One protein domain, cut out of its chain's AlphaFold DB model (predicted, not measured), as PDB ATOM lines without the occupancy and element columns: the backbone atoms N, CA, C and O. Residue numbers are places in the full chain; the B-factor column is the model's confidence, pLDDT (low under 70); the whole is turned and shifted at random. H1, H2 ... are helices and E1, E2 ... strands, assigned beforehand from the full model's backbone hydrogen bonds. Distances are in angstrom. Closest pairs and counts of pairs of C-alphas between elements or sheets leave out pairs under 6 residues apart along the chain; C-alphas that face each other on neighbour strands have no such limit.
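Overview. This is residues 2 to 20, 89 to 114 and 157 to 284 of the 284 residues of an uncharacterized protein of Coptis chinensis (UniProt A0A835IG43). One long helix, H1, is packed between two small antiparallel sheets: it crosses E2 and E3 of the sheet E2 - E3 - E4 on one side and runs along E5 of the sheet E1 - E5 - E6 on the other. H4 packs over E1 and E5 on the far face of the sheet E1 - E5 - E6, and residues 185 to 193, of which 191 to 193 belong to H2, stick out at one end. The 173 printed residues hold, in order, E1 E2 E3 E4 H1 H2 E5 H3 E6 H4; the class is mixed, helices and strands, with under half of the residues in named elements. The whole is only just compact, close to loose, with a radius of gyration of the C-alphas of 18.7 A and spans of 69 by 50 by 34 A.

Along the chain. Find C-alpha 6 at (-43.306, 12.114, 26.561), where E1, residues 6 to 11, begins. After a cut come E2, residues 91 to 98, 22.5 A long, and E3, residues 104 to 111, 23.3 A. After the next cut look for E4, residues 157 to 161, then H1, residues 164 to 180, 24.8 A, starting at (-49.515, 12.806, 15.497). H2 is residues 191 to 194, E5 residues 230 to 238, 25.6 A, H3 residues 249 to 254 and E6 residues 264 to 267. H4, residues 268 to 279, 15.8 A, ends at (-57.710, 26.220, 31.667).

Arrangement. Beside E1 find E5, antiparallel at 151 degrees, with N 234 and O 7 2.9 A apart. E5 is staggered: its residues 236 to 238 pair with E6, where N 266 and O 237 are 2.8 A apart. H4 is on this sheet at a height of 9.7 A, over E1 and E5; the C-alphas of Phe 234 and Ile 269 are closest, 5.0 A. H1 is on the opposite face, height 11.0 A, over E5. H3 only grazes this sheet. E2 and E3 form a hairpin, N 97 to O 105 2.8 A; E3 and E4 are antiparallel, N 160 to O 108 2.7 A. H1 is on their sheet too, in two layers, a helix on one face of a sheet, with C-alphas Ala 108 and Ala 165 5.4 A apart. H2 is on neither sheet. In H1, H3 and H4 every O i to N i+4 pair is within hydrogen-bond range; H2 is too short for one.

Size, cuts and confidence. Residues 21 to 88 and 115 to 156 are cut out, with C-alpha gaps of 30.7 A and 9.7 A. The link from H2 to E5 is long, 35 residues. The mean pLDDT of the printed part is 75.9; residues 2 to 20 and 181 to 197 are among those under 70.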
ATOM      1  N   VAL A   2     -31.822  15.413  32.052       30.70
ATOM      2  CA  VAL A   2     -32.918  14.993  31.173       30.70
ATOM      3  C   VAL A   2     -33.704  13.867  31.833       30.70
ATOM      4  O   VAL A   2     -33.399  12.698  31.655       30.70
ATOM      5  N   LEU A   3     -34.723  14.239  32.609       27.78
ATOM      6  CA  LEU A   3     -35.912  13.410  32.777       27.78
ATOM      7  C   LEU A   3     -36.659  13.516  31.452       27.78
ATOM      8  O   LEU A   3     -37.318  14.520  31.174       27.78
ATOM      9  N   VAL A   4     -36.446  12.537  30.577       36.97
ATOM     10  CA  VAL A   4     -37.111  12.536  29.279       36.97
ATOM     11  C   VAL A   4     -38.448  11.836  29.422       36.97
ATOM     12  O   VAL A   4     -38.500  10.622  29.324       36.97
ATOM     13  N   SER A   5     -39.521  12.581  29.639       43.59
ATOM     14  CA  SER A   5     -40.881  12.050  29.511       43.59
ATOM     15  C   SER A   5     -41.451  12.467  28.152       43.59
ATOM     16  O   SER A   5     -41.038  13.487  27.587       43.59
ATOM     17  N   VAL A   6     -42.359  11.667  27.594       44.34
ATOM     18  CA  VAL A   6     -43.306  12.114  26.561       44.34
ATOM     19  C   VAL A   6     -44.661  12.142  27.247       44.34
ATOM     20  O   VAL A   6     -45.046  11.154  27.862       44.34
ATOM     21  N   LEU A   7     -45.352  13.271  27.174       45.16
ATOM     22  CA  LEU A   7     -46.734  13.385  27.615       45.16
ATOM     23  C   LEU A   7     -47.562  13.733  26.391       45.16
ATOM     24  O   LEU A   7     -47.198  14.625  25.624       45.16
ATOM     25  N   VAL A   8     -48.691  13.064  26.234       47.41
ATOM     26  CA  VAL A   8     -49.748  13.526  25.344       47.41
ATOM     27  C   VAL A   8     -50.828  14.141  26.211       47.41
ATOM     28  O   VAL A   8     -51.355  13.487  27.107       47.41
ATOM     29  N   VAL A   9     -51.112  15.421  25.973       43.53
ATOM     30  CA  VAL A   9     -52.249  16.095  26.602       43.53
ATOM     31  C   VAL A   9     -53.371  16.141  25.585       43.53
ATOM     32  O   VAL A   9     -53.199  16.609  24.459       43.53
ATOM     33  N   TYR A  10     -54.510  15.620  26.013       43.09
ATOM     34  CA  TYR A  10     -55.783  15.707  25.326       43.09
ATOM     35  C   TYR A  10     -56.223  17.164  25.196       43.09
ATOM     36  O   TYR A  10     -56.256  17.892  26.189       43.09
ATOM     37  N   VAL A  11     -56.609  17.579  23.991       38.72
ATOM     38  CA  VAL A  11     -57.405  18.791  23.806       38.72
ATOM     39  C   VAL A  11     -58.724  18.359  23.196       38.72
ATOM     40  O   VAL A  11     -58.859  18.275  21.984       38.72
ATOM     41  N   ASN A  12     -59.709  18.089  24.043       35.94
ATOM     42  CA  ASN A  12     -61.090  18.147  23.601       35.94
ATOM     43  C   ASN A  12     -61.916  18.860  24.654       35.94
ATOM     44  O   ASN A  12     -61.673  18.794  25.860       35.94
ATOM     45  N   ASN A  13     -62.855  19.614  24.123       41.66
ATOM     46  CA  ASN A  13     -63.598  20.654  24.785       41.66
ATOM     47  C   ASN A  13     -64.682  20.038  25.687       41.66
ATOM     48  O   ASN A  13     -65.846  20.093  25.327       41.66
ATOM     49  N   THR A  14     -64.323  19.431  26.826       37.22
ATOM     50  CA  THR A  14     -65.286  19.068  27.886       37.22
ATOM     51  C   THR A  14     -64.615  18.859  29.244       37.22
ATOM     52  O   THR A  14     -63.607  18.168  29.367       37.22
ATOM     53  N   GLU A  15     -65.237  19.474  30.247       35.66
ATOM     54  CA  GLU A  15     -64.912  19.566  31.672       35.66
ATOM     55  C   GLU A  15     -64.393  18.273  32.331       35.66
ATOM     56  O   GLU A  15     -65.102  17.274  32.432       35.66
ATOM     57  N   LEU A  16     -63.194  18.342  32.919       32.00
ATOM     58  CA  LEU A  16     -62.755  17.416  33.965       32.00
ATOM     59  C   LEU A  16     -63.090  18.035  35.330       32.00
ATOM     60  O   LEU A  16     -62.486  19.025  35.740       32.00
ATOM     61  N   LYS A  17     -64.080  17.469  36.027       32.34
ATOM     62  CA  LYS A  17     -64.488  17.884  37.379       32.34
ATOM     63  C   LYS A  17     -63.673  17.138  38.433       32.34
ATOM     64  O   LYS A  17     -63.887  15.944  38.618       32.34
ATOM     65  N   THR A  18     -62.826  17.838  39.186       34.03
ATOM     66  CA  THR A  18     -62.280  17.340  40.463       34.03
ATOM     67  C   THR A  18     -62.089  18.470  41.476       34.03
ATOM     68  O   THR A  18     -61.822  19.613  41.114       34.03
ATOM     69  N   ASN A  19     -62.247  18.125  42.756       30.78
ATOM     70  CA  ASN A  19     -62.326  19.042  43.892       30.78
ATOM     71  C   ASN A  19     -61.023  19.806  44.191       30.78
ATOM     72  O   ASN A  19     -59.922  19.310  43.982       30.78
ATOM     73  N   ARG A  20     -61.229  21.015  44.732       35.72
ATOM     74  CA  ARG A  20     -60.296  22.029  45.260       35.72
ATOM     75  C   ARG A  20     -58.838  21.564  45.439       35.72
ATOM     76  O   ARG A  20     -58.478  21.003  46.470       35.72
ATOM     77  N   HIS A  89     -36.026   8.524  30.090       85.88
ATOM     78  CA  HIS A  89     -37.197   7.912  30.730       85.88
ATOM     79  C   HIS A  89     -38.402   7.713  29.782       85.88
ATOM     80  O   HIS A  89     -39.484   7.333  30.227       85.88
ATOM     81  N   GLN A  90     -38.238   7.963  28.474       84.75
ATOM     82  CA  GLN A  90     -39.325   7.830  27.498       84.75
ATOM     83  C   GLN A  90     -39.570   6.352  27.215       84.75
ATOM     84  O   GLN A  90     -38.662   5.683  26.719       84.75
ATOM     85  N   LYS A  91     -40.806   5.897  27.417       92.31
ATOM     86  CA  LYS A  91     -41.285   4.605  26.926       92.31
ATOM     87  C   LYS A  91     -42.071   4.836  25.645       92.31
ATOM     88  O   LYS A  91     -43.030   5.608  25.639       92.31
ATOM     89  N   CYS A  92     -41.599   4.262  24.545       90.81
ATOM     90  CA  CYS A  92     -42.195   4.465  23.233       90.81
ATOM     91  C   CYS A  92     -41.991   3.239  22.347       90.81
ATOM     92  O   CYS A  92     -40.874   2.732  22.243       90.81
ATOM     93  N   ILE A  93     -43.054   2.819  21.666       92.69
ATOM     94  CA  ILE A  93     -43.012   1.829  20.589       92.69
ATOM     95  C   ILE A  93     -43.579   2.500  19.343       92.69
ATOM     96  O   ILE A  93     -44.683   3.033  19.382       92.69
ATOM     97  N   VAL A  94     -42.844   2.466  18.233       92.75
ATOM     98  CA  VAL A  94     -43.322   2.954  16.934       92.75
ATOM     99  C   VAL A  94     -43.289   1.794  15.958       92.75
ATOM    100  O   VAL A  94     -42.247   1.168  15.773       92.75
ATOM    101  N   VAL A  95     -44.433   1.501  15.356       94.50
ATOM    102  CA  VAL A  95     -44.608   0.390  14.419       94.50
ATOM    103  C   VAL A  95     -45.395   0.857  13.210       94.50
ATOM    104  O   VAL A  95     -46.216   1.772  13.301       94.50
ATOM    105  N   ASP A  96     -45.180   0.210  12.073       93.44
ATOM    106  CA  ASP A  96     -46.118   0.309  10.972       93.44
ATOM    107  C   ASP A  96     -47.257  -0.709  11.172       93.44
ATOM    108  O   ASP A  96     -47.054  -1.864  11.555       93.44
ATOM    109  N   THR A  97     -48.493  -0.283  10.940       94.12
ATOM    110  CA  THR A  97     -49.695  -1.115  11.049       94.12
ATOM    111  C   THR A  97     -50.501  -1.054   9.760       94.12
ATOM    112  O   THR A  97     -50.227  -0.259   8.859       94.12
ATOM    113  N   GLN A  98     -51.480  -1.946   9.634       94.00
ATOM    114  CA  GLN A  98     -52.343  -2.005   8.461       94.00
ATOM    115  C   GLN A  98     -53.153  -0.705   8.305       94.00
ATOM    116  O   GLN A  98     -53.813  -0.263   9.249       94.00
ATOM    117  N   ALA A  99     -53.121  -0.120   7.105       91.38
ATOM    118  CA  ALA A  99     -53.995   0.978   6.700       91.38
ATOM    119  C   ALA A  99     -55.039   0.489   5.676       91.38
ATOM    120  O   ALA A  99     -55.238  -0.713   5.495       91.38
ATOM    121  N   SER A 100     -55.740   1.412   5.016       87.06
ATOM    122  CA  SER A 100     -56.699   1.064   3.967       87.06
ATOM    123  C   SER A 100     -56.006   0.446   2.741       87.06
ATOM    124  O   SER A 100     -54.938   0.885   2.305       87.06
ATOM    125  N   GLY A 101     -56.629  -0.587   2.166       89.38
ATOM    126  CA  GLY A 101     -56.082  -1.309   1.013       89.38
ATOM    127  C   GLY A 101     -54.764  -2.020   1.332       89.38
ATOM    128  O   GLY A 101     -54.636  -2.650   2.375       89.38
ATOM    129  N   ASN A 102     -53.779  -1.902   0.441       91.06
ATOM    130  CA  ASN A 102     -52.440  -2.486   0.617       91.06
ATOM    131  C   ASN A 102     -51.445  -1.527   1.293       91.06
ATOM    132  O   ASN A 102     -50.242  -1.787   1.298       91.06
ATOM    133  N   ASN A 103     -51.931  -0.406   1.828       93.94
ATOM    134  CA  ASN A 103     -51.085   0.583   2.477       93.94
ATOM    135  C   ASN A 103     -50.848   0.245   3.952       93.94
ATOM    136  O   ASN A 103     -51.592  -0.498   4.598       93.94
ATOM    137  N   ARG A 104     -49.812   0.864   4.500       94.88
ATOM    138  CA  ARG A 104     -49.414   0.819   5.904       94.88
ATOM    139  C   ARG A 104     -49.486   2.230   6.484       94.88
ATOM    140  O   ARG A 104     -49.406   3.210   5.748       94.88
ATOM    141  N   LYS A 105     -49.620   2.349   7.796       93.62
ATOM    142  CA  LYS A 105     -49.596   3.626   8.526       93.62
ATOM    143  C   LYS A 105     -48.688   3.517   9.739       93.62
ATOM    144  O   LYS A 105     -48.443   2.411  10.207       93.62
ATOM    145  N   ILE A 106     -48.227   4.644  10.264       94.19
ATOM    146  CA  ILE A 106     -47.490   4.667  11.527       94.19
ATOM    147  C   ILE A 106     -48.479   4.660  12.695       94.19
ATOM    148  O   ILE A 106     -49.431   5.437  12.723       94.19
ATOM    149  N   THR A 107     -48.225   3.788  13.664       94.50
ATOM    150  CA  THR A 107     -48.910   3.742  14.957       94.50
ATOM    151  C   THR A 107     -47.852   3.798  16.048       94.50
ATOM    152  O   THR A 107     -46.826   3.118  15.974       94.50
ATOM    153  N   ALA A 108     -48.099   4.608  17.070       94.25
ATOM    154  CA  ALA A 108     -47.194   4.761  18.195       94.25
ATOM    155  C   ALA A 108     -47.876   4.377  19.510       94.25
ATOM    156  O   ALA A 108     -49.086   4.515  19.657       94.25
ATOM    157  N   PHE A 109     -47.089   3.924  20.474       92.62
ATOM    158  CA  PHE A 109     -47.510   3.680  21.846       92.62
ATOM    159  C   PHE A 109     -46.587   4.459  22.765       92.62
ATOM    160  O   PHE A 109     -45.368   4.396  22.589       92.62
ATOM    161  N   ILE A 110     -47.155   5.218  23.697       91.19
ATOM    162  CA  ILE A 110     -46.408   5.970  24.707       91.19
ATOM    163  C   ILE A 110     -47.139   5.902  26.052       91.19
ATOM    164  O   ILE A 110     -48.363   5.775  26.101       91.19
ATOM    165  N   GLY A 111     -46.409   6.044  27.155       88.88
ATOM    166  CA  GLY A 111     -47.000   6.036  28.494       88.88
ATOM    167  C   GLY A 111     -45.972   5.791  29.587       88.88
ATOM    168  O   GLY A 111     -44.787   6.066  29.387       88.88
ATOM    169  N   GLY A 112     -46.436   5.282  30.731       87.50
ATOM    170  CA  GLY A 112     -45.589   4.913  31.870       87.50
ATOM    171  C   GLY A 112     -45.036   3.485  31.811       87.50
ATOM    172  O   GLY A 112     -43.956   3.249  32.342       87.50
ATOM    173  N   LEU A 113     -45.692   2.579  31.074       89.00
ATOM    174  CA  LEU A 113     -45.262   1.178  30.983       89.00
ATOM    175  C   LEU A 113     -43.967   0.997  30.176       89.00
ATOM    176  O   LEU A 113     -43.944   1.252  28.967       89.00
ATOM    177  N   ASP A 114     -42.919   0.497  30.834       89.56
ATOM    178  CA  ASP A 114     -41.754  -0.112  30.189       89.56
ATOM    179  C   ASP A 114     -42.049  -1.573  29.800       89.56
ATOM    180  O   ASP A 114     -42.839  -2.265  30.441       89.56
ATOM    181  N   HIS A 157     -51.077   3.803  29.653       89.06
ATOM    182  CA  HIS A 157     -50.426   3.827  28.351       89.06
ATOM    183  C   HIS A 157     -51.464   4.124  27.275       89.06
ATOM    184  O   HIS A 157     -52.631   3.755  27.417       89.06
ATOM    185  N   CYS A 158     -51.060   4.788  26.196       88.31
ATOM    186  CA  CYS A 158     -51.950   5.084  25.084       88.31
ATOM    187  C   CYS A 158     -51.371   4.595  23.758       88.31
ATOM    188  O   CYS A 158     -50.160   4.588  23.535       88.31
ATOM    189  N   ARG A 159     -52.281   4.185  22.872       93.75
ATOM    190  CA  ARG A 159     -52.018   3.966  21.453       93.75
ATOM    191  C   ARG A 159     -52.426   5.219  20.697       93.75
ATOM    192  O   ARG A 159     -53.496   5.769  20.934       93.75
ATOM    193  N   ILE A 160     -51.587   5.625  19.761       90.12
ATOM    194  CA  ILE A 160     -51.731   6.843  18.986       90.12
ATOM    195  C   ILE A 160     -51.678   6.477  17.508       90.12
ATOM    196  O   ILE A 160     -50.706   5.901  17.017       90.12
ATOM    197  N   ASP A 161     -52.747   6.832  16.812       91.56
ATOM    198  CA  ASP A 161     -52.886   6.752  15.365       91.56
ATOM    199  C   ASP A 161     -53.094   8.165  14.803       91.56
ATOM    200  O   ASP A 161     -53.483   9.087  15.522       91.56
ATOM    201  N   GLY A 162     -52.859   8.331  13.505       91.19
ATOM    202  CA  GLY A 162     -53.066   9.602  12.822       91.19
ATOM    203  C   GLY A 162     -51.778  10.398  12.592       91.19
ATOM    204  O   GLY A 162     -50.681   9.888  12.837       91.19
ATOM    205  N   PRO A 163     -51.895  11.663  12.148       90.38
ATOM    206  CA  PRO A 163     -50.747  12.524  11.855       90.38
ATOM    207  C   PRO A 163     -49.760  12.615  13.028       90.38
ATOM    208  O   PRO A 163     -48.550  12.523  12.841       90.38
ATOM    209  N   VAL A 164     -50.286  12.684  14.252       88.19
ATOM    210  CA  VAL A 164     -49.515  12.806  15.497       88.19
ATOM    211  C   VAL A 164     -48.564  11.624  15.765       88.19
ATOM    212  O   VAL A 164     -47.548  11.780  16.444       88.19
ATOM    213  N   ALA A 165     -48.811  10.441  15.190       91.19
ATOM    214  CA  ALA A 165     -47.883   9.315  15.301       91.19
ATOM    215  C   ALA A 165     -46.533   9.619  14.614       91.19
ATOM    216  O   ALA A 165     -45.483   9.144  15.059       91.19
ATOM    217  N   HIS A 166     -46.534  10.472  13.582       91.31
ATOM    218  CA  HIS A 166     -45.314  10.929  12.914       91.31
ATOM    219  C   HIS A 166     -44.508  11.920  13.765       91.31
ATOM    220  O   HIS A 166     -43.283  11.959  13.638       91.31
ATOM    221  N   ASP A 167     -45.137  12.660  14.681       89.94
ATOM    222  CA  ASP A 167     -44.418  13.517  15.636       89.94
ATOM    223  C   ASP A 167     -43.619  12.667  16.635       89.94
ATOM    224  O   ASP A 167     -42.472  12.975  16.977       89.94
ATOM    225  N   ILE A 168     -44.199  11.541  17.065       90.75
ATOM    226  CA  ILE A 168     -43.545  10.577  17.958       90.75
ATOM    227  C   ILE A 168     -42.398   9.866  17.236       90.75
ATOM    228  O   ILE A 168     -41.307   9.735  17.803       90.75
ATOM    229  N   LEU A 169     -42.609   9.471  15.975       91.75
ATOM    230  CA  LEU A 169     -41.536   8.966  15.122       91.75
ATOM    231  C   LEU A 169     -40.421  10.008  14.982       91.75
ATOM    232  O   LEU A 169     -39.265   9.693  15.236       91.75
ATOM    233  N   THR A 170     -40.752  11.265  14.687       89.94
ATOM    234  CA  THR A 170     -39.771  12.356  14.575       89.94
ATOM    235  C   THR A 170     -38.952  12.501  15.861       89.94
ATOM    236  O   THR A 170     -37.728  12.633  15.804       89.94
ATOM    237  N   ASN A 171     -39.581  12.407  17.040       90.81
ATOM    238  CA  ASN A 171     -38.858  12.368  18.314       90.81
ATOM    239  C   ASN A 171     -37.872  11.192  18.391       90.81
ATOM    240  O   ASN A 171     -36.724  11.389  18.797       90.81
ATOM    241  N   PHE A 172     -38.301   9.989  18.005       90.50
ATOM    242  CA  PHE A 172     -37.433   8.812  17.967       90.50
ATOM    243  C   PHE A 172     -36.246   9.023  17.015       90.50
ATOM    244  O   PHE A 172     -35.096   8.842  17.416       90.50
ATOM    245  N   GLU A 173     -36.494   9.492  15.791       89.94
ATOM    246  CA  GLU A 173     -35.460   9.746  14.784       89.94
ATOM    247  C   GLU A 173     -34.439  10.793  15.251       89.94
ATOM    248  O   GLU A 173     -33.227  10.593  15.127       89.94
ATOM    249  N   GLN A 174     -34.908  11.895  15.843       88.31
ATOM    250  CA  GLN A 174     -34.057  12.956  16.389       88.31
ATOM    251  C   GLN A 174     -33.094  12.429  17.463       88.31
ATOM    252  O   GLN A 174     -31.926  12.838  17.503       88.31
ATOM    253  N   ARG A 175     -33.570  11.523  18.326       88.31
ATOM    254  CA  ARG A 175     -32.762  10.863  19.361       88.31
ATOM    255  C   ARG A 175     -31.813   9.833  18.755       88.31
ATOM    256  O   ARG A 175     -30.626   9.845  19.078       88.31
ATOM    257  N   TRP A 176     -32.295   9.007  17.827       86.94
ATOM    258  CA  TRP A 176     -31.487   8.014  17.119       86.94
ATOM    259  C   TRP A 176     -30.276   8.661  16.445       86.94
ATOM    260  O   TRP A 176     -29.135   8.300  16.726       86.94
ATOM    261  N   ARG A 177     -30.506   9.715  15.647       85.25
ATOM    262  CA  ARG A 177     -29.444  10.465  14.955       85.25
ATOM    263  C   ARG A 177     -28.460  11.146  15.911       85.25
ATOM    264  O   ARG A 177     -27.340  11.476  15.507       85.25
ATOM    265  N   LYS A 178     -28.868  11.431  17.153       83.75
ATOM    266  CA  LYS A 178     -27.971  11.962  18.186       83.75
ATOM    267  C   LYS A 178     -27.087  10.863  18.768       83.75
ATOM    268  O   LYS A 178     -25.881  11.078  18.870       83.75
ATOM    269  N   ALA A 179     -27.672   9.713  19.095       80.94
ATOM    270  CA  ALA A 179     -26.983   8.580  19.702       80.94
ATOM    271  C   ALA A 179     -25.986   7.900  18.745       80.94
ATOM    272  O   ALA A 179     -24.900   7.501  19.162       80.94
ATOM    273  N   THR A 180     -26.302   7.810  17.449       74.62
ATOM    274  CA  THR A 180     -25.425   7.153  16.462       74.62
ATOM    275  C   THR A 180     -24.208   7.987  16.067       74.62
ATOM    276  O   THR A 180     -23.177   7.418  15.717       74.62
ATOM    277  N   LYS A 181     -24.253   9.318  16.230       63.56
ATOM    278  CA  LYS A 181     -23.137  10.232  15.906       63.56
ATOM    279  C   LYS A 181     -21.827   9.875  16.626       63.56
ATOM    280  O   LYS A 181     -20.748  10.153  16.111       63.56
ATOM    281  N   TRP A 182     -21.900   9.295  17.824       51.00
ATOM    282  CA  TRP A 182     -20.707   8.912  18.586       51.00
ATOM    283  C   TRP A 182     -20.013   7.654  18.051       51.00
ATOM    284  O   TRP A 182     -18.819   7.489  18.290       51.00
ATOM    285  N   LYS A 183     -20.700   6.814  17.266       50.28
ATOM    286  CA  LYS A 183     -20.099   5.623  16.642       50.28
ATOM    287  C   LYS A 183     -19.266   5.954  15.392       50.28
ATOM    288  O   LYS A 183     -18.336   5.218  15.074       50.28
ATOM    289  N   ASP A 184     -19.509   7.097  14.745       50.59
ATOM    290  CA  ASP A 184     -18.804   7.518  13.519       50.59
ATOM    291  C   ASP A 184     -17.368   8.025  13.749       50.59
ATOM    292  O   ASP A 184     -16.588   8.163  12.804       50.59
ATOM    293  N   ILE A 185     -16.988   8.314  14.997       52.72
ATOM    294  CA  ILE A 185     -15.669   8.885  15.319       52.72
ATOM    295  C   ILE A 185     -14.570   7.799  15.336       52.72
ATOM    296  O   ILE A 185     -13.396   8.123  15.159       52.72
ATOM    297  N   GLY A 186     -14.933   6.512  15.455       51.38
ATOM    298  CA  GLY A 186     -13.980   5.395  15.559       51.38
ATOM    299  C   GLY A 186     -13.734   4.574  14.283       51.38
ATOM    300  O   GLY A 186     -12.695   3.928  14.181       51.38
ATOM    301  N   ILE A 187     -14.642   4.572  13.297       49.44
ATOM    302  CA  ILE A 187     -14.558   3.658  12.135       49.44
ATOM    303  C   ILE A 187     -14.935   4.393  10.837       49.44
ATOM    304  O   ILE A 187     -16.038   4.274  10.313       49.44
ATOM    305  N   LYS A 188     -13.987   5.138  10.256       49.88
ATOM    306  CA  LYS A 188     -14.184   5.947   9.030       49.88
ATOM    307  C   LYS A 188     -14.390   5.157   7.716       49.88
ATOM    308  O   LYS A 188     -14.259   5.745   6.646       49.88
ATOM    309  N   LYS A 189     -14.676   3.847   7.733       47.19
ATOM    310  CA  LYS A 189     -14.735   3.026   6.497       47.19
ATOM    311  C   LYS A 189     -15.950   2.101   6.320       47.19
ATOM    312  O   LYS A 189     -16.013   1.426   5.299       47.19
ATOM    313  N   VAL A 190     -16.944   2.109   7.214       49.38
ATOM    314  CA  VAL A 190     -18.191   1.316   7.045       49.38
ATOM    315  C   VAL A 190     -19.435   2.221   7.064       49.38
ATOM    316  O   VAL A 190     -20.500   1.857   7.545       49.38
ATOM    317  N   THR A 191     -19.311   3.443   6.547       48.84
ATOM    318  CA  THR A 191     -20.346   4.489   6.642       48.84
ATOM    319  C   THR A 191     -21.606   4.207   5.826       48.84
ATOM    320  O   THR A 191     -22.632   4.828   6.055       48.84
ATOM    321  N   ARG A 192     -21.566   3.255   4.889       45.66
ATOM    322  CA  ARG A 192     -22.680   3.015   3.964       45.66
ATOM    323  C   ARG A 192     -23.759   2.061   4.497       45.66
ATOM    324  O   ARG A 192     -24.851   2.054   3.955       45.66
ATOM    325  N   TRP A 193     -23.466   1.281   5.541       44.62
ATOM    326  CA  TRP A 193     -24.419   0.318   6.123       44.62
ATOM    327  C   TRP A 193     -25.302   0.930   7.224       44.62
ATOM    328  O   TRP A 193     -26.389   0.429   7.485       44.62
ATOM    329  N   TYR A 194     -24.855   2.014   7.868       46.75
ATOM    330  CA  TYR A 194     -25.568   2.636   8.992       46.75
ATOM    331  C   TYR A 194     -26.681   3.603   8.571       46.75
ATOM    332  O   TYR A 194     -27.641   3.766   9.325       46.75
ATOM    333  N   ASP A 195     -26.601   4.195   7.375       50.44
ATOM    334  CA  ASP A 195     -27.678   5.039   6.832       50.44
ATOM    335  C   ASP A 195     -28.974   4.245   6.563       50.44
ATOM    336  O   ASP A 195     -30.050   4.836   6.544       50.44
ATOM    337  N   ASP A 196     -28.897   2.913   6.438       55.09
ATOM    338  CA  ASP A 196     -30.057   2.023   6.279       55.09
ATOM    339  C   ASP A 196     -30.619   1.496   7.622       55.09
ATOM    340  O   ASP A 196     -31.626   0.790   7.634       55.09
ATOM    341  N   ALA A 197     -30.007   1.823   8.771       68.50
ATOM    342  CA  ALA A 197     -30.484   1.344  10.077       68.50
ATOM    343  C   ALA A 197     -31.753   2.068  10.557       68.50
ATOM    344  O   ALA A 197     -32.533   1.511  11.328       68.50
ATOM    345  N   LEU A 198     -31.954   3.313  10.112       80.19
ATOM    346  CA  LEU A 198     -33.203   4.040  10.304       80.19
ATOM    347  C   LEU A 198     -33.996   3.989   9.001       80.19
ATOM    348  O   LEU A 198     -33.525   4.447   7.961       80.19
ATOM    349  N   ILE A 199     -35.211   3.451   9.067       80.75
ATOM    350  CA  ILE A 199     -36.086   3.335   7.904       80.75
ATOM    351  C   ILE A 199     -36.387   4.731   7.346       80.75
ATOM    352  O   ILE A 199     -36.859   5.614   8.058       80.75
ATOM    353  N   ASN A 200     -36.141   4.923   6.051       82.88
ATOM    354  CA  ASN A 200     -36.476   6.160   5.359       82.88
ATOM    355  C   ASN A 200     -37.872   6.049   4.729       82.88
ATOM    356  O   ASN A 200     -38.022   5.485   3.641       82.88
ATOM    357  N   LEU A 201     -38.877   6.628   5.395       84.00
ATOM    358  CA  LEU A 201     -40.271   6.591   4.942       84.00
ATOM    359  C   LEU A 201     -40.477   7.178   3.538       84.00
ATOM    360  O   LEU A 201     -41.315   6.678   2.795       84.00
ATOM    361  N   TYR A 202     -39.669   8.156   3.112       77.69
ATOM    362  CA  TYR A 202     -39.770   8.737   1.765       77.69
ATOM    363  C   TYR A 202     -39.454   7.734   0.646       77.69
ATOM    364  O   TYR A 202     -39.799   7.968  -0.510       77.69
ATOM    365  N   ARG A 203     -38.792   6.615   0.967       84.62
ATOM    366  CA  ARG A 203     -38.499   5.533   0.016       84.62
ATOM    367  C   ARG A 203     -39.596   4.463  -0.023       84.62
ATOM    368  O   ARG A 203     -39.499   3.548  -0.836       84.62
ATOM    369  N   MET A 204     -40.614   4.558   0.834       87.62
ATOM    370  CA  MET A 204     -41.653   3.545   1.015       87.62
ATOM    371  C   MET A 204     -43.016   4.128   0.652       87.62
ATOM    372  O   MET A 204     -43.778   4.549   1.515       87.62
ATOM    373  N   SER A 205     -43.347   4.122  -0.640       88.69
ATOM    374  CA  SER A 205     -44.603   4.694  -1.151       88.69
ATOM    375  C   SER A 205     -45.872   4.020  -0.615       88.69
ATOM    376  O   SER A 205     -46.953   4.591  -0.723       88.69
ATOM    377  N   TRP A 206     -45.753   2.817  -0.045       91.12
ATOM    378  CA  TRP A 206     -46.858   2.078   0.569       91.12
ATOM    379  C   TRP A 206     -47.082   2.421   2.049       91.12
ATOM    380  O   TRP A 206     -48.063   1.950   2.620       91.12
ATOM    381  N   ILE A 207     -46.208   3.210   2.690       92.06
ATOM    382  CA  ILE A 207     -46.472   3.768   4.023       92.06
ATOM    383  C   ILE A 207     -47.050   5.170   3.840       92.06
ATOM    384  O   ILE A 207     -46.423   6.041   3.245       92.06
ATOM    385  N   LEU A 208     -48.251   5.392   4.364       91.56
ATOM    386  CA  LEU A 208     -48.905   6.692   4.323       91.56
ATOM    387  C   LEU A 208     -48.130   7.685   5.197       91.56
ATOM    388  O   LEU A 208     -47.858   7.420   6.367       91.56
ATOM    389  N   THR A 209     -47.794   8.835   4.619       88.75
ATOM    390  CA  THR A 209     -47.119   9.945   5.300       88.75
ATOM    391  C   THR A 209     -47.921  11.233   5.120       88.75
ATOM    392  O   THR A 209     -48.432  11.450   4.016       88.75
ATOM    393  N   PRO A 210     -48.004  12.109   6.137       85.50
ATOM    394  CA  PRO A 210     -48.663  13.404   5.999       85.50
ATOM    395  C   PRO A 210     -47.949  14.246   4.935       85.50
ATOM    396  O   PRO A 210     -46.720  14.359   4.945       85.50
ATOM    397  N   ALA A 211     -48.702  14.823   3.997       76.06
ATOM    398  CA  ALA A 211     -48.141  15.736   3.008       76.06
ATOM    399  C   ALA A 211     -47.986  17.143   3.604       76.06
ATOM    400  O   ALA A 211     -48.716  17.541   4.509       76.06
ATOM    401  N   ALA A 212     -47.058  17.936   3.060       67.38
ATOM    402  CA  ALA A 212     -46.813  19.302   3.534       67.38
ATOM    403  C   ALA A 212     -48.037  20.233   3.386       67.38
ATOM    404  O   ALA A 212     -48.143  21.227   4.098       67.38
ATOM    405  N   SER A 213     -48.943  19.924   2.452       67.06
ATOM    406  CA  SER A 213     -50.162  20.690   2.170       67.06
ATOM    407  C   SER A 213     -51.395  20.211   2.939       67.06
ATOM    408  O   SER A 213     -52.293  21.011   3.187       67.06
ATOM    409  N   ASN A 214     -51.476  18.918   3.260       76.06
ATOM    410  CA  ASN A 214     -52.593  18.299   3.972       76.06
ATOM    411  C   ASN A 214     -52.197  16.926   4.543       76.06
ATOM    412  O   ASN A 214     -51.419  16.177   3.963       76.06
ATOM    413  N   ASP A 215     -52.784  16.577   5.679       82.50
ATOM    414  CA  ASP A 215     -52.569  15.314   6.392       82.50
ATOM    415  C   ASP A 215     -53.759  14.347   6.255       82.50
ATOM    416  O   ASP A 215     -53.848  13.346   6.958       82.50
ATOM    417  N   GLU A 216     -54.689  14.631   5.338       85.12
ATOM    418  CA  GLU A 216     -55.957  13.910   5.187       85.12
ATOM    419  C   GLU A 216     -55.772  12.408   4.923       85.12
ATOM    420  O   GLU A 216     -56.541  11.592   5.423       85.12
ATOM    421  N   ASN A 217     -54.712  12.030   4.206       86.38
ATOM    422  CA  ASN A 217     -54.389  10.636   3.897       86.38
ATOM    423  C   ASN A 217     -53.974   9.804   5.122       86.38
ATOM    424  O   ASN A 217     -54.024   8.579   5.051       86.38
ATOM    425  N   VAL A 218     -53.549  10.444   6.216       88.69
ATOM    426  CA  VAL A 218     -53.158   9.769   7.462       88.69
ATOM    427  C   VAL A 218     -54.169   9.970   8.588       88.69
ATOM    428  O   VAL A 218     -53.998   9.378   9.650       88.69
ATOM    429  N   ARG A 219     -55.233  10.761   8.393       89.31
ATOM    430  CA  ARG A 219     -56.286  10.947   9.404       89.31
ATOM    431  C   ARG A 219     -57.048   9.648   9.661       89.31
ATOM    432  O   ARG A 219     -57.332   8.877   8.748       89.31
ATOM    433  N   VAL A 220     -57.393   9.429  10.928       89.00
ATOM    434  CA  VAL A 220     -58.173   8.261  11.367       89.00
ATOM    435  C   VAL A 220     -59.666   8.478  11.115       89.00
ATOM    436  O   VAL A 220     -60.355   7.571  10.657       89.00
ATOM    437  N   SER A 221     -60.140   9.693  11.377       88.56
ATOM    438  CA  SER A 221     -61.539  10.114  11.309       88.56
ATOM    439  C   SER A 221     -61.661  11.472  10.614       88.56
ATOM    440  O   SER A 221     -60.676  12.187  10.408       88.56
ATOM    441  N   LYS A 222     -62.885  11.828  10.215       89.00
ATOM    442  CA  LYS A 222     -63.187  13.150   9.645       89.00
ATOM    443  C   LYS A 222     -63.287  14.189  10.764       89.00
ATOM    444  O   LYS A 222     -63.625  13.851  11.887       89.00
ATOM    445  N   GLU A 223     -63.075  15.459  10.431       85.31
ATOM    446  CA  GLU A 223     -63.085  16.565  11.406       85.31
ATOM    447  C   GLU A 223     -64.393  16.669  12.213       85.31
ATOM    448  O   GLU A 223     -64.366  16.986  13.394       85.31
ATOM    449  N   GLY A 224     -65.538  16.382  11.585       86.38
ATOM    450  CA  GLY A 224     -66.854  16.423  12.235       86.38
ATOM    451  C   GLY A 224     -67.282  15.120  12.915       86.38
ATOM    452  O   GLY A 224     -68.439  15.008  13.310       86.38
ATOM    453  N   ASP A 225     -66.408  14.116  12.981       89.38
ATOM    454  CA  ASP A 225     -66.686  12.865  13.683       89.38
ATOM    455  C   ASP A 225     -66.622  13.108  15.205       89.38
ATOM    456  O   ASP A 225     -65.610  13.629  15.678       89.38
ATOM    457  N   PRO A 226     -67.666  12.772  15.989       88.00
ATOM    458  CA  PRO A 226     -67.651  12.966  17.441       88.00
ATOM    459  C   PRO A 226     -66.562  12.151  18.152       88.00
ATOM    460  O   PRO A 226     -66.132  12.539  19.235       88.00
ATOM    461  N   GLU A 227     -66.085  11.067  17.537       87.06
ATOM    462  CA  GLU A 227     -64.992  10.246  18.059       87.06
ATOM    463  C   GLU A 227     -63.613  10.737  17.581       87.06
ATOM    464  O   GLU A 227     -62.618  10.033  17.748       87.06
ATOM    465  N   ASN A 228     -63.524  11.925  16.962       86.62
ATOM    466  CA  ASN A 228     -62.264  12.531  16.539       86.62
ATOM    467  C   ASN A 228     -61.486  13.126  17.724       86.62
ATOM    468  O   ASN A 228     -62.055  13.717  18.643       86.62
ATOM    469  N   TRP A 229     -60.155  13.027  17.664       85.06
ATOM    470  CA  TRP A 229     -59.259  13.512  18.716       85.06
ATOM    471  C   TRP A 229     -58.268  14.529  18.158       85.06
ATOM    472  O   TRP A 229     -57.497  14.225  17.245       85.06
ATOM    473  N   HIS A 230     -58.215  15.712  18.772       85.19
ATOM    474  CA  HIS A 230     -57.103  16.638  18.583       85.19
ATOM    475  C   HIS A 230     -56.007  16.322  19.596       85.19
ATOM    476  O   HIS A 230     -56.180  16.447  20.811       85.19
ATOM    477  N   VAL A 231     -54.862  15.888  19.079       83.44
ATOM    478  CA  VAL A 231     -53.753  15.388  19.889       83.44
ATOM    479  C   VAL A 231     -52.512  16.224  19.620       83.44
ATOM    480  O   VAL A 231     -52.151  16.459  18.469       83.44
ATOM    481  N   GLN A 232     -51.842  16.645  20.690       85.94
ATOM    482  CA  GLN A 232     -50.546  17.310  20.627       85.94
ATOM    483  C   GLN A 232     -49.530  16.548  21.485       85.94
ATOM    484  O   GLN A 232     -49.821  16.147  22.615       85.94
ATOM    485  N   VAL A 233     -48.327  16.351  20.942       83.44
ATOM    486  CA  VAL A 233     -47.217  15.681  21.632       83.44
ATOM    487  C   VAL A 233     -46.359  16.708  22.357       83.44
ATOM    488  O   VAL A 233     -45.942  17.712  21.778       83.44
ATOM    489  N   PHE A 234     -46.050  16.420  23.619       86.31
ATOM    490  CA  PHE A 234     -45.185  17.232  24.463       86.31
ATOM    491  C   PHE A 234     -43.989  16.416  24.949       86.31
ATOM    492  O   PHE A 234     -44.072  15.202  25.154       86.31
ATOM    493  N   ARG A 235     -42.854  17.087  25.155       86.31
ATOM    494  CA  ARG A 235     -41.599  16.459  25.581       86.31
ATOM    495  C   ARG A 235     -40.875  17.270  26.653       86.31
ATOM    496  O   ARG A 235     -41.056  18.480  26.780       86.31
ATOM    497  N   SER A 236     -40.036  16.569  27.406       85.31
ATOM    498  CA  SER A 236     -38.985  17.152  28.243       85.31
ATOM    499  C   SER A 236     -37.645  16.694  27.684       85.31
ATOM    500  O   SER A 236     -37.237  15.562  27.921       85.31
ATOM    501  N   ILE A 237     -36.986  17.505  26.860       84.00
ATOM    502  CA  ILE A 237     -35.781  17.067  26.141       84.00
ATOM    503  C   ILE A 237     -34.859  18.240  25.818       84.00
ATOM    504  O   ILE A 237     -35.303  19.377  25.702       84.00
ATOM    505  N   ASP A 238     -33.563  17.978  25.666       86.12
ATOM    506  CA  ASP A 238     -32.576  19.018  25.393       86.12
ATOM    507  C   ASP A 238     -31.728  18.740  24.143       86.12
ATOM    508  O   ASP A 238     -31.676  17.628  23.615       86.12
ATOM    509  N   SER A 239     -30.991  19.753  23.684       83.75
ATOM    510  CA  SER A 239     -30.058  19.626  22.554       83.75
ATOM    511  C   SER A 239     -28.900  18.642  22.802       83.75
ATOM    512  O   SER A 239     -28.150  18.312  21.875       83.75
ATOM    513  N   GLY A 240     -28.713  18.177  24.039       82.62
ATOM    514  CA  GLY A 240     -27.813  17.081  24.390       82.62
ATOM    515  C   GLY A 240     -28.372  15.717  23.981       82.62
ATOM    516  O   GLY A 240     -27.601  14.854  23.583       82.62
ATOM    517  N   SER A 241     -29.696  15.567  23.960       81.19
ATOM    518  CA  SER A 241     -30.409  14.302  23.734       81.19
ATOM    519  C   SER A 241     -30.953  14.123  22.318       81.19
ATOM    520  O   SER A 241     -31.272  13.006  21.918       81.19
ATOM    521  N   VAL A 242     -31.053  15.207  21.547       85.25
ATOM    522  CA  VAL A 242     -31.550  15.190  20.164       85.25
ATOM    523  C   VAL A 242     -30.619  15.895  19.193       85.25
ATOM    524  O   VAL A 242     -29.797  16.742  19.558       85.25
ATOM    525  N   LYS A 243     -30.757  15.539  17.916       84.62
ATOM    526  CA  LYS A 243     -30.235  16.308  16.788       84.62
ATOM    527  C   LYS A 243     -31.322  17.269  16.276       84.62
ATOM    528  O   LYS A 243     -32.475  17.154  16.660       84.62
ATOM    529  N   GLU A 244     -30.930  18.230  15.439       82.88
ATOM    530  CA  GLU A 244     -31.837  19.144  14.707       82.88
ATOM    531  C   GLU A 244     -32.554  20.238  15.518       82.88
ATOM    532  O   GLU A 244     -33.280  21.036  14.932       82.88
ATOM    533  N   PHE A 245     -32.273  20.400  16.814       85.19
ATOM    534  CA  PHE A 245     -32.666  21.637  17.506       85.19
ATOM    535  C   PHE A 245     -32.031  22.877  16.843       85.19
ATOM    536  O   PHE A 245     -30.839  22.836  16.495       85.19
ATOM    537  N   PRO A 246     -32.779  23.993  16.685       84.12
ATOM    538  CA  PRO A 246     -32.256  25.209  16.081       84.12
ATOM    539  C   PRO A 246     -30.994  25.698  16.788       84.12
ATOM    540  O   PRO A 246     -30.901  25.755  18.017       84.12
ATOM    541  N   LYS A 247     -29.985  26.073  15.999       82.25
ATOM    542  CA  LYS A 247     -28.728  26.603  16.547       82.25
ATOM    543  C   LYS A 247     -28.888  28.042  17.035       82.25
ATOM    544  O   LYS A 247     -28.301  28.394  18.060       82.25
ATOM    545  N   VAL A 248     -29.666  28.831  16.293       86.31
ATOM    546  CA  VAL A 248     -29.921  30.259  16.517       86.31
ATOM    547  C   VAL A 248     -30.998  30.429  17.585       86.31
ATOM    548  O   VAL A 248     -32.067  29.838  17.475       86.31
ATOM    549  N   VAL A 249     -30.724  31.269  18.589       82.75
ATOM    550  CA  VAL A 249     -31.620  31.522  19.735       82.75
ATOM    551  C   VAL A 249     -33.010  31.972  19.283       82.75
ATOM    552  O   VAL A 249     -33.992  31.357  19.672       82.75
ATOM    553  N   LYS A 250     -33.094  32.950  18.370       85.12
ATOM    554  CA  LYS A 250     -34.377  33.452  17.846       85.12
ATOM    555  C   LYS A 250     -35.232  32.362  17.189       85.12
ATOM    556  O   LYS A 250     -36.449  32.380  17.309       85.12
ATOM    557  N   GLU A 251     -34.611  31.409  16.493       84.88
ATOM    558  CA  GLU A 251     -35.332  30.295  15.861       84.88
ATOM    559  C   GLU A 251     -35.764  29.240  16.887       84.88
ATOM    560  O   GLU A 251     -36.827  28.645  16.750       84.88
ATOM    561  N   ALA A 252     -34.970  29.040  17.943       80.25
ATOM    562  CA  ALA A 252     -35.339  28.182  19.063       80.25
ATOM    563  C   ALA A 252     -36.531  28.771  19.845       80.25
ATOM    564  O   ALA A 252     -37.484  28.055  20.142       80.25
ATOM    565  N   GLU A 253     -36.529  30.081  20.096       78.50
ATOM    566  CA  GLU A 253     -37.625  30.793  20.766       78.50
ATOM    567  C   GLU A 253     -38.929  30.746  19.960       78.50
ATOM    568  O   GLU A 253     -39.989  30.515  20.537       78.50
ATOM    569  N   LYS A 254     -38.867  30.863  18.623       82.31
ATOM    570  CA  LYS A 254     -40.035  30.666  17.738       82.31
ATOM    571  C   LYS A 254     -40.653  29.269  17.858       82.31
ATOM    572  O   LYS A 254     -41.841  29.109  17.601       82.31
ATOM    573  N   GLN A 255     -39.861  28.269  18.244       81.25
ATOM    574  CA  GLN A 255     -40.312  26.900  18.509       81.25
ATOM    575  C   GLN A 255     -40.638  26.659  19.994       81.25
ATOM    576  O   GLN A 255     -40.790  25.515  20.410       81.25
ATOM    577  N   ASN A 256     -40.748  27.718  20.806       82.44
ATOM    578  CA  ASN A 256     -40.980  27.667  22.255       82.44
ATOM    579  C   ASN A 256     -39.892  26.920  23.052       82.44
ATOM    580  O   ASN A 256     -40.136  26.463  24.172       82.44
ATOM    581  N   LEU A 257     -38.680  26.811  22.504       78.69
ATOM    582  CA  LEU A 257     -37.540  26.229  23.205       78.69
ATOM    583  C   LEU A 257     -36.881  27.271  24.109       78.69
ATOM    584  O   LEU A 257     -36.642  28.413  23.715       78.69
ATOM    585  N   MET A 258     -36.508  26.854  25.315       77.31
ATOM    586  CA  MET A 258     -35.729  27.685  26.227       77.31
ATOM    587  C   MET A 258     -34.252  27.628  25.864       77.31
ATOM    588  O   MET A 258     -33.707  26.545  25.646       77.31
ATOM    589  N   CYS A 259     -33.580  28.775  25.873       76.62
ATOM    590  CA  CYS A 259     -32.137  28.847  25.681       76.62
ATOM    591  C   CYS A 259     -31.429  29.063  27.028       76.62
ATOM    592  O   CYS A 259     -31.479  30.149  27.597       76.62
ATOM    593  N   GLY A 260     -30.766  28.025  27.538       66.94
ATOM    594  CA  GLY A 260     -29.828  28.112  28.662       66.94
ATOM    595  C   GLY A 260     -28.396  28.408  28.199       66.94
ATOM    596  O   GLY A 260     -28.135  28.577  27.006       66.94
ATOM    597  N   LYS A 261     -27.435  28.419  29.136       63.66
ATOM    598  CA  LYS A 261     -25.998  28.610  28.850       63.66
ATOM    599  C   LYS A 261     -25.435  27.433  28.032       63.66
ATOM    600  O   LYS A 261     -24.850  26.514  28.589       63.66
ATOM    601  N   ASN A 262     -25.610  27.495  26.709       70.06
ATOM    602  CA  ASN A 262     -25.219  26.513  25.680       70.06
ATOM    603  C   ASN A 262     -26.184  25.339  25.432       70.06
ATOM    604  O   ASN A 262     -25.850  24.439  24.663       70.06
ATOM    605  N   LEU A 263     -27.393  25.360  25.998       77.69
ATOM    606  CA  LEU A 263     -28.368  24.278  25.844       77.69
ATOM    607  C   LEU A 263     -29.718  24.818  25.376       77.69
ATOM    608  O   LEU A 263     -30.173  25.851  25.861       77.69
ATOM    609  N   LYS A 264     -30.352  24.118  24.437       80.88
ATOM    610  CA  LYS A 264     -31.747  24.360  24.057       80.88
ATOM    611  C   LYS A 264     -32.597  23.297  24.729       80.88
ATOM    612  O   LYS A 264     -32.243  22.123  24.644       80.88
ATOM    613  N   ILE A 265     -33.666  23.709  25.398       82.88
ATOM    614  CA  ILE A 265     -34.492  22.843  26.239       82.88
ATOM    615  C   ILE A 265     -35.947  22.976  25.803       82.88
ATOM    616  O   ILE A 265     -36.518  24.066  25.836       82.88
ATOM    617  N   ASP A 266     -36.544  21.854  25.431       84.19
ATOM    618  CA  ASP A 266     -37.984  21.682  25.314       84.19
ATOM    619  C   ASP A 266     -38.529  21.270  26.688       84.19
ATOM    620  O   ASP A 266     -38.120  20.256  27.257       84.19
ATOM    621  N   ARG A 267     -39.426  22.093  27.235       85.38
ATOM    622  CA  ARG A 267     -40.145  21.844  28.496       85.38
ATOM    623  C   ARG A 267     -41.657  21.839  28.281       85.38
ATOM    624  O   ARG A 267     -42.425  22.250  29.153       85.38
ATOM    625  N   SER A 268     -42.082  21.454  27.085       83.12
ATOM    626  CA  SER A 268     -43.467  21.541  26.647       83.12
ATOM    627  C   SER A 268     -44.408  20.672  27.488       83.12
ATOM    628  O   SER A 268     -45.550  21.072  27.672       83.12
ATOM    629  N   ILE A 269     -43.925  19.594  28.125       81.38
ATOM    630  CA  ILE A 269     -44.694  18.837  29.141       81.38
ATOM    631  C   ILE A 269     -45.104  19.731  30.307       81.38
ATOM    632  O   ILE A 269     -46.279  19.813  30.652       81.38
ATOM    633  N   HIS A 270     -44.135  20.428  30.903       81.81
ATOM    634  CA  HIS A 270     -44.393  21.327  32.022       81.81
ATOM    635  C   HIS A 270     -45.357  22.446  31.610       81.81
ATOM    636  O   HIS A 270     -46.318  22.734  32.319       81.81
ATOM    637  N   ALA A 271     -45.135  23.048  30.436       79.25
ATOM    638  CA  ALA A 271     -46.012  24.094  29.919       79.25
ATOM    639  C   ALA A 271     -47.444  23.590  29.672       79.25
ATOM    640  O   ALA A 271     -48.399  24.297  29.997       79.25
ATOM    641  N   ALA A 272     -47.596  22.376  29.138       77.69
ATOM    642  CA  ALA A 272     -48.890  21.758  28.885       77.69
ATOM    643  C   ALA A 272     -49.642  21.463  30.185       77.69
ATOM    644  O   ALA A 272     -50.810  21.830  30.284       77.69
ATOM    645  N   TYR A 273     -48.973  20.915  31.206       80.62
ATOM    646  CA  TYR A 273     -49.566  20.722  32.535       80.62
ATOM    647  C   TYR A 273     -50.052  22.041  33.141       80.62
ATOM    648  O   TYR A 273     -51.211  22.149  33.538       80.62
ATOM    649  N   VAL A 274     -49.199  23.072  33.160       81.00
ATOM    650  CA  VAL A 274     -49.565  24.397  33.688       81.00
ATOM    651  C   VAL A 274     -50.757  24.979  32.928       81.00
ATOM    652  O   VAL A 274     -51.671  25.529  33.542       81.00
ATOM    653  N   LYS A 275     -50.774  24.859  31.595       78.88
ATOM    654  CA  LYS A 275     -51.887  25.335  30.766       78.88
ATOM    655  C   LYS A 275     -53.173  24.562  31.051       78.88
ATOM    656  O   LYS A 275     -54.199  25.205  31.233       78.88
ATOM    657  N   ALA A 276     -53.113  23.233  31.114       77.69
ATOM    658  CA  ALA A 276     -54.266  22.380  31.381       77.69
ATOM    659  C   ALA A 276     -54.906  22.746  32.725       77.69
ATOM    660  O   ALA A 276     -56.092  23.060  32.763       77.69
ATOM    661  N   ILE A 277     -54.100  22.840  33.789       79.88
ATOM    662  CA  ILE A 277     -54.558  23.227  35.130       79.88
ATOM    663  C   ILE A 277     -55.204  24.619  35.116       79.88
ATOM    664  O   ILE A 277     -56.293  24.798  35.650       79.88
ATOM    665  N   ARG A 278     -54.571  25.608  34.470       80.44
ATOM    666  CA  ARG A 278     -55.105  26.981  34.385       80.44
ATOM    667  C   ARG A 278     -56.369  27.099  33.537       80.44
ATOM    668  O   ARG A 278     -57.142  28.026  33.741       80.44
ATOM    669  N   SER A 279     -56.545  26.216  32.557       76.12
ATOM    670  CA  SER A 279     -57.710  26.220  31.667       76.12
ATOM    671  C   SER A 279     -58.961  25.613  32.293       76.12
ATOM    672  O   SER A 279     -60.037  25.740  31.714       76.12
ATOM    673  N   LEU A 280     -58.841  24.986  33.468       80.69
ATOM    674  CA  LEU A 280     -59.985  24.517  34.236       80.69
ATOM    675  C   LEU A 280     -60.799  25.735  34.699       80.69
ATOM    676  O   LEU A 280     -60.477  26.389  35.690       80.69
ATOM    677  N   GLN A 281     -61.844  26.074  33.944       59.50
ATOM    678  CA  GLN A 281     -62.800  27.110  34.315       59.50
ATOM    679  C   GLN A 281     -63.779  26.539  35.343       59.50
ATOM    680  O   GLN A 281     -64.643  25.736  35.012       59.50
ATOM    681  N   GLY A 282     -63.645  26.970  36.595       49.56
ATOM    682  CA  GLY A 282     -64.700  26.871  37.595       49.56
ATOM    683  C   GLY A 282     -65.276  28.258  37.847       49.56
ATOM    684  O   GLY A 282     -64.649  29.061  38.536       49.56
ATOM    685  N   GLY A 283     -66.447  28.543  37.272       40.03
ATOM    686  CA  GLY A 283     -67.349  29.556  37.811       40.03
ATOM    687  C   GLY A 283     -67.880  29.078  39.163       40.03
ATOM    688  O   GLY A 283     -68.157  27.889  39.329       40.03
ATOM    689  N   PHE A 284     -67.948  29.998  40.122       34.91
ATOM    690  CA  PHE A 284     -68.664  29.807  41.382       34.91
ATOM    691  C   PHE A 284     -70.175  29.859  41.157       34.91
ATOM    692  O   PHE A 284     -70.602  30.662  40.294       34.91
TER     693      PHE A 284